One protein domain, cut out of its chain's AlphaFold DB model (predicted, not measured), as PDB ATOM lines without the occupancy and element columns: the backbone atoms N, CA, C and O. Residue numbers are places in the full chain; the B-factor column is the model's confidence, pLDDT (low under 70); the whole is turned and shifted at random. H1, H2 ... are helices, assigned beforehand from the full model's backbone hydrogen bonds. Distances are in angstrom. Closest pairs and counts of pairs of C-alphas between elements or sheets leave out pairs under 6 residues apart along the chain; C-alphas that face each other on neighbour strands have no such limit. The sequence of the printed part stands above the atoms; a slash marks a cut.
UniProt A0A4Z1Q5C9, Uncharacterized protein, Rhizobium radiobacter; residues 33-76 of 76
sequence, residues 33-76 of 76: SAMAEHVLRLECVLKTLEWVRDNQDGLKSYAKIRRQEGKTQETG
ATOM      1  N   SER A  33     257.207 258.694 252.486       83.56
ATOM      2  CA  SER A  33     256.517 257.773 253.398       83.56
ATOM      3  C   SER A  33     254.994 257.815 253.226       83.56
ATOM      4  O   SER A  33     254.349 256.777 253.083       83.56
ATOM      5  N   ALA A  34     254.412 259.016 253.137       86.75
ATOM      6  CA  ALA A  34     252.973 259.180 252.923       86.75
ATOM      7  C   ALA A  34     252.527 258.642 251.550       86.75
ATOM      8  O   ALA A  34     251.464 258.031 251.431       86.75
ATOM      9  N   MET A  35     253.345 258.830 250.506       86.44
ATOM     10  CA  MET A  35     253.070 258.250 249.188       86.44
ATOM     11  C   MET A  35     253.201 256.724 249.191       86.44
ATOM     12  O   MET A  35     252.350 256.057 248.601       86.44
ATOM     13  N   ALA A  36     254.203 256.168 249.877       89.00
ATOM     14  CA  ALA A  36     254.370 254.722 250.019       89.00
ATOM     15  C   ALA A  36     253.162 254.087 250.726       89.00
ATOM     16  O   ALA A  36     252.608 253.098 250.248       89.00
ATOM     17  N   GLU A  37     252.687 254.697 251.814       91.44
ATOM     18  CA  GLU A  37     251.487 254.237 252.514       91.44
ATOM     19  C   GLU A  37     250.247 254.282 251.610       91.44
ATOM     20  O   GLU A  37     249.445 253.347 251.589       91.44
ATOM     21  N   HIS A  38     250.088 255.351 250.829       91.94
ATOM     22  CA  HIS A  38     248.954 255.470 249.921       91.94
ATOM     23  C   HIS A  38     248.972 254.389 248.828       91.94
ATOM     24  O   HIS A  38     247.921 253.836 248.500       91.94
ATOM     25  N   VAL A  39     250.153 254.039 248.302       94.25
ATOM     26  CA  VAL A  39     250.321 252.912 247.368       94.25
ATOM     27  C   VAL A  39     249.912 251.598 248.035       94.25
ATOM     28  O   VAL A  39     249.080 250.886 247.480       94.25
ATOM     29  N   LEU A  40     250.401 251.314 249.246       94.81
ATOM     30  CA  LEU A  40     250.052 250.088 249.977       94.81
ATOM     31  C   LEU A  40     248.543 249.968 250.234       94.81
ATOM     32  O   LEU A  40     247.961 248.893 250.079       94.81
ATOM     33  N   ARG A  41     247.878 251.071 250.599       95.44
ATOM     34  CA  ARG A  41     246.421 251.084 250.802       95.44
ATOM     35  C   ARG A  41     245.673 250.754 249.511       95.44
ATOM     36  O   ARG A  41     244.743 249.953 249.543       95.44
ATOM     37  N   LEU A  42     246.085 251.328 248.382       95.44
ATOM     38  CA  LEU A  42     245.473 251.035 247.085       95.44
ATOM     39  C   LEU A  42     245.722 249.583 246.643       95.44
ATOM     40  O   LEU A  42     244.808 248.947 246.125       95.44
ATOM     41  N   GLU A  43     246.912 249.032 246.895       96.81
ATOM     42  CA  GLU A  43     247.220 247.619 246.628       96.81
ATOM     43  C   GLU A  43     246.337 246.681 247.455       96.81
ATOM     44  O   GLU A  43     245.818 245.694 246.930       96.81
ATOM     45  N   CYS A  44     246.118 247.014 248.729       97.50
ATOM     46  CA  CYS A  44     245.214 246.277 249.605       97.50
ATOM     47  C   CYS A  44     243.779 246.283 249.055       97.50
ATOM     48  O   CYS A  44     243.188 245.217 248.881       97.50
ATOM     49  N   VAL A  45     243.248 247.458 248.691       95.94
ATOM     50  CA  VAL A  45     241.898 247.574 248.111       95.94
ATOM     51  C   VAL A  45     241.785 246.777 246.812       95.94
ATOM     52  O   VAL A  45     240.818 246.033 246.644       95.94
ATOM     53  N   LEU A  46     242.775 246.872 245.918       97.06
ATOM     54  CA  LEU A  46     242.797 246.095 244.679       97.06
ATOM     55  C   LEU A  46     242.703 244.595 244.972       97.06
ATOM     56  O   LEU A  46     241.859 243.911 244.397       97.06
ATOM     57  N   LYS A  47     243.521 244.087 245.899       97.31
ATOM     58  CA  LYS A  47     243.512 242.667 246.267       97.31
ATOM     59  C   LYS A  47     242.190 242.231 246.879       97.31
ATOM     60  O   LYS A  47     241.710 241.144 246.565       97.31
ATOM     61  N   THR A  48     241.572 243.075 247.701       96.50
ATOM     62  CA  THR A  48     240.231 242.807 248.227       96.50
ATOM     63  C   THR A  48     239.199 242.720 247.103       96.50
ATOM     64  O   THR A  48     238.404 241.786 247.096       96.50
ATOM     65  N   LEU A  49     239.211 243.636 246.131       95.12
ATOM     66  CA  LEU A  49     238.261 243.598 245.014       95.12
ATOM     67  C   LEU A  49     238.484 242.397 244.093       95.12
ATOM     68  O   LEU A  49     237.515 241.755 243.697       95.12
ATOM     69  N   GLU A  50     239.739 242.061 243.784       96.19
ATOM     70  CA  GLU A  50     240.081 240.849 243.029       96.19
ATOM     71  C   GLU A  50     239.549 239.604 243.744       96.19
ATOM     72  O   GLU A  50     238.881 238.775 243.129       96.19
ATOM     73  N   TRP A  51     239.741 239.522 245.063       96.94
ATOM     74  CA  TRP A  51     239.206 238.426 245.862       96.94
ATOM     75  C   TRP A  51     237.672 238.382 245.842       96.94
ATOM     76  O   TRP A  51     237.098 237.309 245.655       96.94
ATOM     77  N   VAL A  52     236.989 239.522 245.994       94.44
ATOM     78  CA  VAL A  52     235.517 239.584 245.947       94.44
ATOM     79  C   VAL A  52     234.991 239.161 244.577       94.44
ATOM     80  O   VAL A  52     234.006 238.426 244.517       94.44
ATOM     81  N   ARG A  53     235.641 239.584 243.486       94.19
ATOM     82  CA  ARG A  53     235.314 239.154 242.119       94.19
ATOM     83  C   ARG A  53     235.434 237.635 241.993       94.19
ATOM     84  O   ARG A  53     234.500 236.996 241.522       94.19
ATOM     85  N   ASP A  54     236.546 237.069 242.453       95.62
ATOM     86  CA  ASP A  54     236.839 235.639 242.304       95.62
ATOM     87  C   ASP A  54     235.935 234.754 243.180       95.62
ATOM     88  O   ASP A  54     235.681 233.600 242.850       95.62
ATOM     89  N   ASN A  55     235.403 235.300 244.277       95.44
ATOM     90  CA  ASN A  55     234.568 234.575 245.239       95.44
ATOM     91  C   ASN A  55     233.094 235.011 245.212       95.44
ATOM     92  O   ASN A  55     232.329 234.676 246.122       95.44
ATOM     93  N   GLN A  56     232.670 235.755 244.187       91.25
ATOM     94  CA  GLN A  56     231.368 236.424 244.164       91.25
ATOM     95  C   GLN A  56     230.191 235.449 244.348       91.25
ATOM     96  O   GLN A  56     229.241 235.750 245.076       91.25
ATOM     97  N   ASP A  57     230.253 234.269 243.735       89.19
ATOM     98  CA  ASP A  57     229.189 233.264 243.827       89.19
ATOM     99  C   ASP A  57     229.145 232.574 245.195       89.19
ATOM    100  O   ASP A  57     228.061 232.330 245.741       89.19
ATOM    101  N   GLY A  58     230.311 232.340 245.800       91.19
ATOM    102  CA  GLY A  58     230.424 231.856 247.175       91.19
ATOM    103  C   GLY A  58     229.834 232.853 248.172       91.19
ATOM    104  O   GLY A  58     229.028 232.480 249.025       91.19
ATOM    105  N   LEU A  59     230.144 234.143 248.009       89.88
ATOM    106  CA  LEU A  59     229.607 235.223 248.842       89.88
ATOM    107  C   LEU A  59     228.082 235.353 248.715       89.88
ATOM    108  O   LEU A  59     227.386 235.489 249.723       89.88
ATOM    109  N   LYS A  60     227.541 235.257 247.494       89.56
ATOM    110  CA  LYS A  60     226.085 235.247 247.257       89.56
ATOM    111  C   LYS A  60     225.414 234.049 247.927       89.56
ATOM    112  O   LYS A  60     224.356 234.201 248.540       89.56
ATOM    113  N   SER A  61     226.035 232.876 247.834       89.44
ATOM    114  CA  SER A  61     225.531 231.640 248.438       89.44
ATOM    115  C   SER A  61     225.534 231.725 249.965       89.44
ATOM    116  O   SER A  61     224.510 231.464 250.596       89.44
ATOM    117  N   TYR A  62     226.631 232.200 250.557       88.69
ATOM    118  CA  TYR A  62     226.743 232.442 251.995       88.69
ATOM    119  C   TYR A  62     225.687 233.440 252.497       88.69
ATOM    120  O   TYR A  62     224.987 233.178 253.474       88.69
ATOM    121  N   ALA A  63     225.497 234.561 251.793       87.56
ATOM    122  CA  ALA A  63     224.478 235.549 252.147       87.56
ATOM    123  C   ALA A  63     223.051 234.975 252.084       87.56
ATOM    124  O   ALA A  63     222.201 235.340 252.900       87.56
ATOM    125  N   LYS A  64     222.779 234.069 251.135       87.75
ATOM    126  CA  LYS A  64     221.490 233.375 251.025       87.75
ATOM    127  C   LYS A  64     221.246 232.451 252.219       87.75
ATOM    128  O   LYS A  64     220.164 232.523 252.796       87.75
ATOM    129  N   ILE A  65     222.242 231.651 252.606       84.56
ATOM    130  CA  ILE A  65     222.171 230.738 253.760       84.56
ATOM    131  C   ILE A  65     221.929 231.533 255.047       84.56
ATOM    132  O   ILE A  65     220.958 231.276 255.753       84.56
ATOM    133  N   ARG A  66     222.706 232.595 255.283       83.50
ATOM    134  CA  ARG A  66     222.560 233.456 256.468       83.50
ATOM    135  C   ARG A  66     221.155 234.058 256.607       83.50
ATOM    136  O   ARG A  66     220.614 234.146 257.705       83.50
ATOM    137  N   ARG A  67     220.539 234.475 255.491       80.38
ATOM    138  CA  ARG A  67     219.153 234.984 255.478       80.38
ATOM    139  C   ARG A  67     218.117 233.897 255.759       80.38
ATOM    140  O   ARG A  67     217.022 234.231 256.195       80.38
ATOM    141  N   GLN A  68     218.409 232.639 255.447       76.69
ATOM    142  CA  GLN A  68     217.516 231.518 255.739       76.69
ATOM    143  C   GLN A  68     217.632 231.105 257.208       76.69
ATOM    144  O   GLN A  68     216.609 230.962 257.865       76.69
ATOM    145  N   GLU A  69     218.848 231.026 257.747       74.88
ATOM    146  CA  GLU A  69     219.093 230.726 259.165       74.88
ATOM    147  C   GLU A  69     218.481 231.777 260.101       74.88
ATOM    148  O   GLU A  69     217.843 231.417 261.089       74.88
ATOM    149  N   GLY A  70     218.587 233.066 259.755       67.88
ATOM    150  CA  GLY A  70     217.952 234.143 260.525       67.88
ATOM    151  C   GLY A  70     216.421 234.066 260.543       67.88
ATOM    152  O   GLY A  70     215.810 234.390 261.551       67.88
ATOM    153  N   LYS A  71     215.791 233.568 259.470       65.88
ATOM    154  CA  LYS A  71     214.329 233.388 259.416       65.88
ATOM    155  C   LYS A  71     213.848 232.216 260.263       65.88
ATOM    156  O   LYS A  71     212.759 232.286 260.813       65.88
ATOM    157  N   THR A  72     214.646 231.157 260.376       59.53
ATOM    158  CA  THR A  72     214.301 229.982 261.188       59.53
ATOM    159  C   THR A  72     214.296 230.304 262.686       59.53
ATOM    160  O   THR A  72     213.496 229.735 263.420       59.53
ATOM    161  N   GLN A  73     215.144 231.236 263.140       58.22
ATOM    162  CA  GLN A  73     215.221 231.645 264.549       58.22
ATOM    163  C   GLN A  73     214.116 232.621 264.991       58.22
ATOM    164  O   GLN A  73     213.869 232.733 266.183       58.22
ATOM    165  N   GLU A  74     213.440 233.312 264.069       56.94
ATOM    166  CA  GLU A  74     212.353 234.254 264.404       56.94
ATOM    167  C   GLU A  74     210.965 233.586 264.495       56.94
ATOM    168  O   GLU A  74     209.998 234.221 264.909       56.94
ATOM    169  N   THR A  75     210.848 232.312 264.109       55.06
ATOM    170  CA  THR A  75     209.573 231.567 264.057       55.06
ATOM    171  C   THR A  75     209.481 230.369 265.011       55.06
ATOM    172  O   THR A  75     208.503 229.626 264.932       55.06
ATOM    173  N   GLY A  76     210.473 230.155 265.879       46.78
ATOM    174  CA  GLY A  76     210.480 229.099 266.904       46.78
ATOM    175  C   GLY A  76     210.571 229.684 268.301       46.78
ATOM    176  O   GLY A  76     209.918 229.117 269.202       46.78
TER     177      GLY A  76
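Overview. This is residues 33 to 76 of the 76 residues of an uncharacterized protein of Rhizobium radiobacter (UniProt A0A4Z1Q5C9). Two long helices, H1 and then H2, meet near their ends and make an open V, with the single residue Asn 55 at its corner. Both arms stand free, and a short tail of residues 74 to 76 follows H2. The printed part has 44 residues with two named helices and no named strand, in the class all helix. It is extended, with a radius of gyration of the C-alphas of 17.5 A and spans of 56 by 20 by 5 A.

Along the chain. Find C-alpha 33 at (256.517, 257.773, 253.398); from there H1, residues 33 to 54, runs 31.6 A to C-alpha 54 at (236.839, 235.639, 242.304). Past Asn 55, look for H2, residues 56 to 73, which runs 26.4 A and ends at C-alpha 73 at (215.221, 231.645, 264.549).

Arrangement. Look at Val 52 and Leu 59: their C-alphas, the closest of H1 and H2, are 7.9 A apart, and the helices are close but not clearly touching. Their lines are only just about perpendicular, at 73 degrees. In H1 every O i to N i+4 pair is within hydrogen-bond range; in H2, 13 of 14 are.

Size, cuts and confidence. The C-alphas of Ser 33 and Gly 76, the two farthest apart, are 55.9 A from each other. The printed part has no cut, and the link from H1 to H2 is tight. In the B-factor column you will find a mean pLDDT of the printed part of 85.7, with residues 70 to 76 under 70; Gly 76 is the chain's last residue.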